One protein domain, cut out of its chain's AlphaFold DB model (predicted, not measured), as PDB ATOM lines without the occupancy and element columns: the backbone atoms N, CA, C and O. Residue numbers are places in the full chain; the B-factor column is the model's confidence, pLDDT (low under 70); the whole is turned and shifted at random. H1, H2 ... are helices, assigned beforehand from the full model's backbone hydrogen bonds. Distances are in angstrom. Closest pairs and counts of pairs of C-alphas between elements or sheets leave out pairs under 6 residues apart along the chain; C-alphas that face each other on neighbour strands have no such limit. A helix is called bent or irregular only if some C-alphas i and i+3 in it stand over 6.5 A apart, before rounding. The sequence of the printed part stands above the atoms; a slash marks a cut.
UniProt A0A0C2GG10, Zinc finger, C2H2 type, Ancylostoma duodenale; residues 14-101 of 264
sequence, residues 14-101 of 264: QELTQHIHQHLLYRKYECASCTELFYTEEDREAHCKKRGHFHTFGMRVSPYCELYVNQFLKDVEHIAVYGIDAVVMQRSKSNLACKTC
ATOM      1  N   GLN A  14      25.518  -7.570  24.238       91.06
ATOM      2  CA  GLN A  14      24.738  -8.582  23.515       91.06
ATOM      3  C   GLN A  14      23.547  -9.092  24.338       91.06
ATOM      4  O   GLN A  14      22.427  -9.122  23.830       91.06
ATOM      5  N   GLU A  15      23.759  -9.398  25.622       92.25
ATOM      6  CA  GLU A  15      22.670  -9.720  26.553       92.25
ATOM      7  C   GLU A  15      21.654  -8.580  26.663       92.25
ATOM      8  O   GLU A  15      20.452  -8.834  26.692       92.25
ATOM      9  N   LEU A  16      22.111  -7.320  26.705       92.62
ATOM     10  CA  LEU A  16      21.189  -6.188  26.764       92.62
ATOM     11  C   LEU A  16      20.379  -6.059  25.464       92.62
ATOM     12  O   LEU A  16      19.175  -5.838  25.537       92.62
ATOM     13  N   THR A  17      20.991  -6.262  24.292       91.56
ATOM     14  CA  THR A  17      20.295  -6.328  22.992       91.56
ATOM     15  C   THR A  17      19.174  -7.375  23.015       91.56
ATOM     16  O   THR A  17      18.016  -7.046  22.754       91.56
ATOM     17  N   GLN A  18      19.492  -8.616  23.400       91.25
ATOM     18  CA  GLN A  18      18.527  -9.717  23.517       91.25
ATOM     19  C   GLN A  18      17.418  -9.406  24.538       91.25
ATOM     20  O   GLN A  18      16.244  -9.682  24.296       91.25
ATOM     21  N   HIS A  19      17.766  -8.790  25.667       91.88
ATOM     22  CA  HIS A  19      16.804  -8.380  26.685       91.88
ATOM     23  C   HIS A  19      15.852  -7.270  26.193       91.88
ATOM     24  O   HIS A  19      14.653  -7.317  26.471       91.88
ATOM     25  N   ILE A  20      16.327  -6.305  25.395       89.19
ATOM     26  CA  ILE A  20      15.451  -5.300  24.766       89.19
ATOM     27  C   ILE A  20      14.516  -5.969  23.743       89.19
ATOM     28  O   ILE A  20      13.348  -5.593  23.660       89.19
ATOM     29  N   HIS A  21      14.965  -7.002  23.018       88.50
ATOM     30  CA  HIS A  21      14.082  -7.760  22.119       88.50
ATOM     31  C   HIS A  21      12.892  -8.384  22.866       88.50
ATOM     32  O   HIS A  21      11.782  -8.368  22.338       88.50
ATOM     33  N   GLN A  22      13.083  -8.861  24.103       86.31
ATOM     34  CA  GLN A  22      11.992  -9.376  24.945       86.31
ATOM     35  C   GLN A  22      10.970  -8.280  25.288       86.31
ATOM     36  O   GLN A  22       9.769  -8.517  25.186       86.31
ATOM     37  N   HIS A  23      11.427  -7.064  25.618       85.56
ATOM     38  CA  HIS A  23      10.548  -5.908  25.849       85.56
ATOM     39  C   HIS A  23       9.745  -5.491  24.604       85.56
ATOM     40  O   HIS A  23       8.634  -4.985  24.742       85.56
ATOM     41  N   LEU A  24      10.288  -5.711  23.402       83.69
ATOM     42  CA  LEU A  24       9.630  -5.422  22.122       83.69
ATOM     43  C   LEU A  24       8.841  -6.617  21.546       83.69
ATOM     44  O   LEU A  24       8.290  -6.498  20.454       83.69
ATOM     45  N   LEU A  25       8.843  -7.778  22.218       88.19
ATOM     46  CA  LEU A  25       8.384  -9.079  21.690       88.19
ATOM     47  C   LEU A  25       9.012  -9.467  20.328       88.19
ATOM     48  O   LEU A  25       8.495 -10.317  19.597       88.19
ATOM     49  N   TYR A  26      10.154  -8.861  19.995       90.00
ATOM     50  CA  TYR A  26      10.796  -8.894  18.685       90.00
ATOM     51  C   TYR A  26      11.635 -10.167  18.510       90.00
ATOM     52  O   TYR A  26      12.837 -10.209  18.774       90.00
ATOM     53  N   ARG A  27      10.969 -11.233  18.068       89.81
ATOM     54  CA  ARG A  27      11.587 -12.519  17.729       89.81
ATOM     55  C   ARG A  27      11.991 -12.517  16.255       89.81
ATOM     56  O   ARG A  27      11.127 -12.648  15.392       89.81
ATOM     57  N   LYS A  28      13.281 -12.314  15.968       87.25
ATOM     58  CA  LYS A  28      13.770 -12.127  14.590       87.25
ATOM     59  C   LYS A  28      14.316 -13.378  13.910       87.25
ATOM     60  O   LYS A  28      14.396 -13.379  12.691       87.25
ATOM     61  N   TYR A  29      14.686 -14.419  14.653       91.44
ATOM     62  CA  TYR A  29      15.245 -15.650  14.085       91.44
ATOM     63  C   TYR A  29      14.107 -16.609  13.749       91.44
ATOM     64  O   TYR A  29      13.353 -16.980  14.645       91.44
ATOM     65  N   GLU A  30      13.956 -17.010  12.488       90.19
ATOM     66  CA  GLU A  30      12.856 -17.887  12.062       90.19
ATOM     67  C   GLU A  30      13.341 -19.313  11.787       90.19
ATOM     68  O   GLU A  30      14.469 -19.538  11.347       90.19
ATOM     69  N   CYS A  31      12.484 -20.302  12.039       89.69
ATOM     70  CA  CYS A  31      12.717 -21.662  11.575       89.69
ATOM     71  C   CYS A  31      11.961 -21.881  10.259       89.69
ATOM     72  O   CYS A  31      10.755 -22.090  10.279       89.69
ATOM     73  N   ALA A  32      12.659 -21.901   9.120       87.81
ATOM     74  CA  ALA A  32      12.025 -22.007   7.798       87.81
ATOM     75  C   ALA A  32      11.318 -23.356   7.505       87.81
ATOM     76  O   ALA A  32      10.770 -23.543   6.422       87.81
ATOM     77  N   SER A  33      11.309 -24.305   8.451       87.62
ATOM     78  CA  SER A  33      10.475 -25.517   8.395       87.62
ATOM     79  C   SER A  33       9.114 -25.366   9.100       87.62
ATOM     80  O   SER A  33       8.314 -26.297   9.071       87.62
ATOM     81  N   CYS A  34       8.845 -24.242   9.775       90.06
ATOM     82  CA  CYS A  34       7.591 -23.967  10.482       90.06
ATOM     83  C   CYS A  34       7.324 -22.446  10.568       90.06
ATOM     84  O   CYS A  34       7.888 -21.666   9.809       90.06
ATOM     85  N   THR A  35       6.434 -22.013  11.466       87.19
ATOM     86  CA  THR A  35       6.098 -20.591  11.693       87.19
ATOM     87  C   THR A  35       6.659 -20.036  13.008       87.19
ATOM     88  O   THR A  35       6.253 -18.962  13.448       87.19
ATOM     89  N   GLU A  36       7.546 -20.777  13.677       87.81
ATOM     90  CA  GLU A  36       8.097 -20.393  14.982       87.81
ATOM     91  C   GLU A  36       9.229 -19.368  14.832       87.81
ATOM     92  O   GLU A  36      10.124 -19.512  13.990       87.81
ATOM     93  N   LEU A  37       9.196 -18.351  15.694       89.50
ATOM     94  CA  LEU A  37      10.176 -17.268  15.763       89.50
ATOM     95  C   LEU A  37      10.865 -17.271  17.132       89.50
ATOM     96  O   LEU A  37      10.222 -17.502  18.156       89.50
ATOM     97  N   PHE A  38      12.154 -16.935  17.164       91.44
ATOM     98  CA  PHE A  38      13.015 -17.009  18.348       91.44
ATOM     99  C   PHE A  38      13.747 -15.687  18.620       91.44
ATOM    100  O   PHE A  38      13.915 -14.844  17.731       91.44
ATOM    101  N   TYR A  39      14.166 -15.487  19.874       87.00
ATOM    102  CA  TYR A  39      14.900 -14.285  20.290       87.00
ATOM    103  C   TYR A  39      16.396 -14.358  19.969       87.00
ATOM    104  O   TYR A  39      17.011 -13.304  19.785       87.00
ATOM    105  N   THR A  40      16.959 -15.566  19.870       90.88
ATOM    106  CA  THR A  40      18.347 -15.806  19.455       90.88
ATOM    107  C   THR A  40      18.465 -16.918  18.412       90.88
ATOM    108  O   THR A  40      17.494 -17.604  18.080       90.88
ATOM    109  N   GLU A  41      19.680 -17.086  17.894       91.06
ATOM    110  CA  GLU A  41      20.045 -18.168  16.988       91.06
ATOM    111  C   GLU A  41      20.069 -19.524  17.711       91.06
ATOM    112  O   GLU A  41      19.522 -20.498  17.201       91.06
ATOM    113  N   GLU A  42      20.611 -19.583  18.927       91.88
ATOM    114  CA  GLU A  42      20.756 -20.812  19.715       91.88
ATOM    115  C   GLU A  42      19.391 -21.415  20.097       91.88
ATOM    116  O   GLU A  42      19.213 -22.632  20.025       91.88
ATOM    117  N   ASP A  43      18.401 -20.573  20.423       92.44
ATOM    118  CA  ASP A  43      17.004 -20.984  20.632       92.44
ATOM    119  C   ASP A  43      16.424 -21.663  19.370       92.44
ATOM    120  O   ASP A  43      15.789 -22.723  19.443       92.44
ATOM    121  N   ARG A  44      16.674 -21.064  18.196       92.81
ATOM    122  CA  ARG A  44      16.226 -21.539  16.874       92.81
ATOM    123  C   ARG A  44      16.925 -22.844  16.487       92.81
ATOM    124  O   ARG A  44      16.276 -23.764  15.987       92.81
ATOM    125  N   GLU A  45      18.220 -22.972  16.758       91.81
ATOM    126  CA  GLU A  45      18.984 -24.206  16.546       91.81
ATOM    127  C   GLU A  45      18.529 -25.340  17.470       91.81
ATOM    128  O   GLU A  45      18.325 -26.469  17.009       91.81
ATOM    129  N   ALA A  46      18.312 -25.052  18.756       93.00
ATOM    130  CA  ALA A  46      17.798 -26.015  19.724       93.00
ATOM    131  C   ALA A  46      16.393 -26.505  19.335       93.00
ATOM    132  O   ALA A  46      16.117 -27.707  19.422       93.00
ATOM    133  N   HIS A  47      15.530 -25.612  18.835       93.44
ATOM    134  CA  HIS A  47      14.251 -25.984  18.232       93.44
ATOM    135  C   HIS A  47      14.440 -26.917  17.028       93.44
ATOM    136  O   HIS A  47      13.864 -28.009  17.020       93.44
ATOM    137  N   CYS A  48      15.266 -26.533  16.044       91.94
ATOM    138  CA  CYS A  48      15.497 -27.340  14.845       91.94
ATOM    139  C   CYS A  48      15.988 -28.749  15.196       91.94
ATOM    140  O   CYS A  48      15.386 -29.741  14.780       91.94
ATOM    141  N   LYS A  49      17.019 -28.840  16.045       92.75
ATOM    142  CA  LYS A  49      17.606 -30.101  16.513       92.75
ATOM    143  C   LYS A  49      16.605 -30.973  17.277       92.75
ATOM    144  O   LYS A  49      16.641 -32.191  17.139       92.75
ATOM    145  N   LYS A  50      15.701 -30.370  18.060       93.62
ATOM    146  CA  LYS A  50      14.663 -31.090  18.820       93.62
ATOM    147  C   LYS A  50      13.492 -31.567  17.953       93.62
ATOM    148  O   LYS A  50      12.845 -32.543  18.325       93.62
ATOM    149  N   ARG A  51      13.195 -30.893  16.836       91.62
ATOM    150  CA  ARG A  51      12.077 -31.243  15.935       91.62
ATOM    151  C   ARG A  51      12.479 -31.938  14.633       91.62
ATOM    152  O   ARG A  51      11.600 -32.327  13.876       91.62
ATOM    153  N   GLY A  52      13.774 -32.109  14.367       91.81
ATOM    154  CA  GLY A  52      14.257 -32.654  13.093       91.81
ATOM    155  C   GLY A  52      14.049 -31.702  11.908       91.81
ATOM    156  O   GLY A  52      14.059 -32.138  10.762       91.81
ATOM    157  N   HIS A  53      13.844 -30.409  12.177       92.12
ATOM    158  CA  HIS A  53      13.733 -29.385  11.140       92.12
ATOM    159  C   HIS A  53      15.113 -29.104  10.532       92.12
ATOM    160  O   HIS A  53      16.134 -29.172  11.223       92.12
ATOM    161  N   PHE A  54      15.148 -28.732   9.253       81.88
ATOM    162  CA  PHE A  54      16.400 -28.390   8.586       81.88
ATOM    163  C   PHE A  54      16.987 -27.085   9.151       81.88
ATOM    164  O   PHE A  54      16.272 -26.125   9.446       81.88
ATOM    165  N   HIS A  55      18.312 -27.044   9.309       73.56
ATOM    166  CA  HIS A  55      19.011 -25.822   9.708       73.56
ATOM    167  C   HIS A  55      19.202 -24.941   8.473       73.56
ATOM    168  O   HIS A  55      19.873 -25.320   7.516       73.56
ATOM    169  N   THR A  56      18.560 -23.778   8.494       74.38
ATOM    170  CA  THR A  56      18.683 -22.718   7.490       74.38
ATOM    171  C   THR A  56      18.781 -21.385   8.214       74.38
ATOM    172  O   THR A  56      18.182 -21.201   9.277       74.38
ATOM    173  N   PHE A  57      19.551 -20.460   7.647       75.94
ATOM    174  CA  PHE A  57      19.692 -19.107   8.169       75.94
ATOM    175  C   PHE A  57      18.513 -18.250   7.685       75.94
ATOM    176  O   PHE A  57      18.494 -17.812   6.536       75.94
ATOM    177  N   GLY A  58      17.516 -18.054   8.552       80.81
ATOM    178  CA  GLY A  58      16.344 -17.215   8.298       80.81
ATOM    179  C   GLY A  58      16.208 -16.116   9.354       80.81
ATOM    180  O   GLY A  58      16.381 -16.371  10.552       80.81
ATOM    181  N   MET A  59      15.905 -14.891   8.920       87.19
ATOM    182  CA  MET A  59      15.700 -13.748   9.810       87.19
ATOM    183  C   MET A  59      14.628 -12.782   9.295       87.19
ATOM    184  O   MET A  59      14.807 -12.125   8.267       87.19
ATOM    185  N   ARG A  60      13.585 -12.558  10.100       83.69
ATOM    186  CA  ARG A  60      12.588 -11.497   9.894       83.69
ATOM    187  C   ARG A  60      13.020 -10.221  10.611       83.69
ATOM    188  O   ARG A  60      12.655  -9.967  11.758       83.69
ATOM    189  N   VAL A  61      13.828  -9.420   9.924       82.69
ATOM    190  CA  VAL A  61      14.352  -8.154  10.454       82.69
ATOM    191  C   VAL A  61      13.307  -7.041  10.329       82.69
ATOM    192  O   VAL A  61      12.876  -6.717   9.228       82.69
ATOM    193  N   SER A  62      12.942  -6.409  11.449       83.19
ATOM    194  CA  SER A  62      12.122  -5.190  11.461       83.19
ATOM    195  C   SER A  62      13.029  -3.958  11.553       83.19
ATOM    196  O   SER A  62      13.659  -3.762  12.598       83.19
ATOM    197  N   PRO A  63      13.090  -3.088  10.523       80.88
ATOM    198  CA  PRO A  63      13.920  -1.883  10.561       80.88
ATOM    199  C   PRO A  63      13.575  -0.959  11.734       80.88
ATOM    200  O   PRO A  63      14.468  -0.365  12.331       80.88
ATOM    201  N   TYR A  64      12.294  -0.880  12.110       80.31
ATOM    202  CA  TYR A  64      11.839  -0.115  13.272       80.31
ATOM    203  C   TYR A  64      12.418  -0.669  14.581       80.31
ATOM    204  O   TYR A  64      12.975   0.087  15.378       80.31
ATOM    205  N   CYS A  65      12.330  -1.988  14.793       78.81
ATOM    206  CA  CYS A  65      12.820  -2.616  16.018       78.81
ATOM    207  C   CYS A  65      14.347  -2.527  16.122       78.81
ATOM    208  O   CYS A  65      14.854  -2.136  17.171       78.81
ATOM    209  N   GLU A  66      15.084  -2.802  15.039       84.88
ATOM    210  CA  GLU A  66      16.545  -2.640  15.027       84.88
ATOM    211  C   GLU A  66      16.954  -1.183  15.303       84.88
ATOM    212  O   GLU A  66      17.868  -0.952  16.095       84.88
ATOM    213  N   LEU A  67      16.280  -0.186  14.713       82.94
ATOM    214  CA  LEU A  67      16.567   1.231  14.983       82.94
ATOM    215  C   LEU A  67      16.282   1.613  16.442       82.94
ATOM    216  O   LEU A  67      17.108   2.290  17.056       82.94
ATOM    217  N   TYR A  68      15.165   1.151  17.016       83.38
ATOM    218  CA  TYR A  68      14.837   1.382  18.426       83.38
ATOM    219  C   TYR A  68      15.898   0.773  19.353       83.38
ATOM    220  O   TYR A  68      16.425   1.464  20.224       83.38
ATOM    221  N   VAL A  69      16.255  -0.498  19.139       86.69
ATOM    222  CA  VAL A  69      17.267  -1.214  19.932       86.69
ATOM    223  C   VAL A  69      18.622  -0.512  19.828       86.69
ATOM    224  O   VAL A  69      19.243  -0.219  20.848       86.69
ATOM    225  N   ASN A  70      19.060  -0.156  18.617       85.75
ATOM    226  CA  ASN A  70      20.325   0.551  18.411       85.75
ATOM    227  C   ASN A  70      20.342   1.949  19.048       85.75
ATOM    228  O   ASN A  70      21.388   2.368  19.545       85.75
ATOM    229  N   GLN A  71      19.218   2.672  19.066       84.06
ATOM    230  CA  GLN A  71      19.133   3.950  19.775       84.06
ATOM    231  C   GLN A  71      19.163   3.750  21.296       84.06
ATOM    232  O   GLN A  71      19.929   4.428  21.974       84.06
ATOM    233  N   PHE A  72      18.410   2.785  21.826       86.94
ATOM    234  CA  PHE A  72      18.377   2.488  23.259       86.94
ATOM    235  C   PHE A  72      19.751   2.055  23.795       86.94
ATOM    236  O   PHE A  72      20.161   2.483  24.871       86.94
ATOM    237  N   LEU A  73      20.503   1.248  23.038       88.75
ATOM    238  CA  LEU A  73      21.868   0.858  23.406       88.75
ATOM    239  C   LEU A  73      22.804   2.076  23.488       88.75
ATOM    240  O   LEU A  73      23.539   2.201  24.466       88.75
ATOM    241  N   LYS A  74      22.724   3.004  22.521       84.62
ATOM    242  CA  LYS A  74      23.462   4.281  22.558       84.62
ATOM    243  C   LYS A  74      23.036   5.157  23.736       84.62
ATOM    244  O   LYS A  74      23.884   5.797  24.348       84.62
ATOM    245  N   ASP A  75      21.743   5.178  24.068       81.94
ATOM    246  CA  ASP A  75      21.235   5.908  25.231       81.94
ATOM    247  C   ASP A  75      21.824   5.339  26.527       81.94
ATOM    248  O   ASP A  75      22.317   6.099  27.349       81.94
ATOM    249  N   VAL A  76      21.826   4.012  26.708       86.38
ATOM    250  CA  VAL A  76      22.395   3.357  27.902       86.38
ATOM    251  C   VAL A  76      23.902   3.600  28.013       86.38
ATOM    252  O   VAL A  76      24.394   3.855  29.112       86.38
ATOM    253  N   GLU A  77      24.630   3.581  26.895       86.75
ATOM    254  CA  GLU A  77      26.056   3.937  26.847       86.75
ATOM    255  C   GLU A  77      26.287   5.408  27.231       86.75
ATOM    256  O   GLU A  77      27.151   5.699  28.055       86.75
ATOM    257  N   HIS A  78      25.471   6.336  26.723       82.06
ATOM    258  CA  HIS A  78      25.572   7.758  27.061       82.06
ATOM    259  C   HIS A  78      25.178   8.045  28.522       82.06
ATOM    260  O   HIS A  78      25.868   8.800  29.203       82.06
ATOM    261  N   ILE A  79      24.118   7.411  29.038       83.50
ATOM    262  CA  ILE A  79      23.675   7.529  30.439       83.50
ATOM    263  C   ILE A  79      24.763   7.025  31.395       83.50
ATOM    264  O   ILE A  79      24.972   7.626  32.446       83.50
ATOM    265  N   ALA A  80      25.478   5.954  31.034       85.12
ATOM    266  CA  ALA A  80      26.555   5.402  31.852       85.12
ATOM    267  C   ALA A  80      27.785   6.323  31.967       85.12
ATOM    268  O   ALA A  80      28.515   6.218  32.950       85.12
ATOM    269  N   VAL A  81      28.012   7.217  30.996       86.06
ATOM    270  CA  VAL A  81      29.160   8.147  30.976       86.06
ATOM    271  C   VAL A  81      28.785   9.550  31.465       86.06
ATOM    272  O   VAL A  81      29.552  10.166  32.201       86.06
ATOM    273  N   TYR A  82      27.614  10.062  31.074       83.94
ATOM    274  CA  TYR A  82      27.220  11.466  31.265       83.94
ATOM    275  C   TYR A  82      25.969  11.657  32.143       83.94
ATOM    276  O   TYR A  82      25.551  12.789  32.381       83.94
ATOM    277  N   GLY A  83      25.360  10.571  32.632       83.62
ATOM    278  CA  GLY A  83      24.105  10.610  33.382       83.62
ATOM    279  C   GLY A  83      22.863  10.778  32.499       83.62
ATOM    280  O   GLY A  83      22.934  11.017  31.291       83.62
ATOM    281  N   ILE A  84      21.682  10.632  33.108       80.56
ATOM    282  CA  ILE A  84      20.403  10.706  32.383       80.56
ATOM    283  C   ILE A  84      20.076  12.126  31.906       80.56
ATOM    284  O   ILE A  84      19.554  12.303  30.802       80.56
ATOM    285  N   ASP A  85      20.469  13.138  32.679       79.69
ATOM    286  CA  ASP A  85      20.243  14.550  32.364       79.69
ATOM    287  C   ASP A  85      20.950  14.982  31.074       79.69
ATOM    288  O   ASP A  85      20.433  15.829  30.346       79.69
ATOM    289  N   ALA A  86      22.083  14.359  30.731       75.75
ATOM    290  CA  ALA A  86      22.790  14.614  29.479       75.75
ATOM    291  C   ALA A  86      22.000  14.130  28.251       75.75
ATOM    292  O   ALA A  86      21.863  14.887  27.291       75.75
ATOM    293  N   VAL A  87      21.390  12.937  28.299       71.31
ATOM    294  CA  VAL A  87      20.507  12.448  27.218       71.31
ATOM    295  C   VAL A  87      19.249  13.310  27.106       71.31
ATOM    296  O   VAL A  87      18.833  13.656  25.998       71.31
ATOM    297  N   VAL A  88      18.659  13.709  28.238       76.06
ATOM    298  CA  VAL A  88      17.500  14.618  28.263       76.06
ATOM    299  C   VAL A  88      17.868  15.987  27.678       76.06
ATOM    300  O   VAL A  88      17.134  16.499  26.833       76.06
ATOM    301  N   MET A  89      19.030  16.548  28.035       73.69
ATOM    302  CA  MET A  89      19.551  17.790  27.456       73.69
ATOM    303  C   MET A  89      19.894  17.666  25.973       73.69
ATOM    304  O   MET A  89      19.629  18.599  25.220       73.69
ATOM    305  N   GLN A  90      20.483  16.557  25.523       69.44
ATOM    306  CA  GLN A  90      20.793  16.359  24.109       69.44
ATOM    307  C   GLN A  90      19.498  16.314  23.291       69.44
ATOM    308  O   GLN A  90      19.366  17.031  22.302       69.44
ATOM    309  N   ARG A  91      18.497  15.555  23.757       68.50
ATOM    310  CA  ARG A  91      17.186  15.447  23.105       68.50
ATOM    311  C   ARG A  91      16.404  16.757  23.133       68.50
ATOM    312  O   ARG A  91      15.794  17.102  22.121       68.50
ATOM    313  N   SER A  92      16.433  17.514  24.231       67.56
ATOM    314  CA  SER A  92      15.776  18.826  24.289       67.56
ATOM    315  C   SER A  92      16.477  19.855  23.397       67.56
ATOM    316  O   SER A  92      15.795  20.585  22.681       67.56
ATOM    317  N   LYS A  93      17.817  19.846  23.325       62.88
ATOM    318  CA  LYS A  93      18.602  20.675  22.393       62.88
ATOM    319  C   LYS A  93      18.338  20.318  20.929       62.88
ATOM    320  O   LYS A  93      18.145  21.232  20.139       62.88
ATOM    321  N   SER A  94      18.235  19.039  20.558       57.50
ATOM    322  CA  SER A  94      17.841  18.640  19.193       57.50
ATOM    323  C   SER A  94      16.419  19.095  18.840       57.50
ATOM    324  O   SER A  94      16.192  19.616  17.749       57.50
ATOM    325  N   ASN A  95      15.470  18.980  19.778       54.84
ATOM    326  CA  ASN A  95      14.108  19.498  19.606       54.84
ATOM    327  C   ASN A  95      14.049  21.038  19.549       54.84
ATOM    328  O   ASN A  95      13.139  21.586  18.929       54.84
ATOM    329  N   LEU A  96      14.994  21.745  20.174       51.62
ATOM    330  CA  LEU A  96      15.100  23.205  20.113       51.62
ATOM    331  C   LEU A  96      15.789  23.682  18.826       51.62
ATOM    332  O   LEU A  96      15.304  24.616  18.200       51.62
ATOM    333  N   ALA A  97      16.850  23.000  18.384       49.72
ATOM    334  CA  ALA A  97      17.528  23.273  17.118       49.72
ATOM    335  C   ALA A  97      16.584  23.087  15.918       49.72
ATOM    336  O   ALA A  97      16.562  23.913  15.013       49.72
ATOM    337  N   CYS A  98      15.725  22.062  15.946       43.81
ATOM    338  CA  CYS A  98      14.672  21.892  14.945       43.81
ATOM    339  C   CYS A  98      13.718  23.106  14.885       43.81
ATOM    340  O   CYS A  98      13.309  23.511  13.797       43.81
ATOM    341  N   LYS A  99      13.421  23.739  16.031       48.16
ATOM    342  CA  LYS A  99      12.571  24.940  16.106       48.16
ATOM    343  C   LYS A  99      13.277  26.194  15.586       48.16
ATOM    344  O   LYS A  99      12.648  26.942  14.847       48.16
ATOM    345  N   THR A 100      14.556  26.411  15.896       50.34
ATOM    346  CA  THR A 100      15.304  27.558  15.341       50.34
ATOM    347  C   THR A 100      15.620  27.398  13.852       50.34
ATOM    348  O   THR A 100      15.595  28.377  13.113       50.34
ATOM    349  N   CYS A 101      15.820  26.175  13.353       44.75
ATOM    350  CA  CYS A 101      15.854  25.934  11.907       44.75
ATOM    351  C   CYS A 101      14.502  26.256  11.242       44.75
ATOM    352  O   CYS A 101      14.487  26.841  10.163       44.75
TER     353      CYS A 101
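AT A GLANCE: This is residues 14 to 101 of the 264 residues of the protein "Zinc finger, C2H2 type" of Ancylostoma duodenale (UniProt A0A0C2GG10). This is an open, rod-like run of four helices, with H2 and the two long links beside it making a loose lobe at one end, and H3 and H4 meeting near their ends as a V at the other. Between these ends the short helix H1 packs steeply on H3 through residues 69 to 73 of H3, and residues 89 to 101, which belong to H4, stick out free as most of the second arm of the V. The printed part has 88 residues with four named helices, H1, H2, H3 and H4 in that order, and no named strand. The class is all helix, since the named elements hold 59 residues in helices and 0 in strands. The whole is only just extended, close to loose, with a radius of gyration of the C-alphas of 18.2 A and spans of 59 by 27 by 17 A.

HOW THE PARTS SIT: The printed part begins with H1, residues 14 to 23, which touches H3, residues 63 to 82. Their closest C-alphas are those of Ile 20 and Val 69, 6.6 A apart, and H3 touches H1 with residues 69 to 73 alone. The two helices run opposite ways at a steep tilt of 59 degrees, with their centres 11.3 A apart. H2, residues 41 to 51, touches no helix. It is apart from H1 and from H3, although it follows the one and precedes the other along the chain. H3 also touches H4, residues 84 to 101, and the closest C-alphas are those of Ile 79 and Val 87, 6.7 A apart. H3 touches H4 with residues 75 to 79 alone, and H4 touches H3 with residues 84 to 87 alone. H3 and H4 run opposite ways at a steep tilt of 61 degrees, with their centres 16.2 A apart. H4 is apart from H1 and from H2. In H1, H2 and H3 every O i to N i+4 pair is within hydrogen-bond range, while in H4 this holds for 13 of 14 pairs.

IN THESE COORDINATES: H1 runs from Gln 14, whose C-alpha is at (24.738, -8.582, 23.515), to His 23, and measures 14.6 A from first to last C-alpha. Residues 24 to 40 follow with no named element. H2 runs from Glu 41, with its C-alpha at (20.045, -18.168, 16.988), to Arg 51, over 15.3 A. H3, the longest helix by residues with 20, runs from Pro 63 to Tyr 82 and measures 28.0 A. H4 has 18 residues, begins at Ile 84 and reaches over 25.9 A to Cys 101, whose C-alpha is at (15.854, 25.934, 11.907). None of the four helices is bent.

THE WHOLE: The two C-alphas farthest apart are those of Gly 52 and Thr 100, at 60.3 A, while the first and last printed C-alphas, of Gln 14 and Cys 101, are 37.5 A apart. Residues 89 to 101 stand free, and without them the body of 75 residues spans 51 by 20 by 17 A, with a radius of gyration of 15.6 A. The links from H1 to H2, of 17 residues, and from H2 to H3, of 11 residues, are long, while the link from H3 to H4, of 1 residue, is tight. The printed part has no cut. The mean pLDDT of the printed part of this model is 82.1. It is under 70 in 12 residues, 90 to 101, and the mean for H4 is 63.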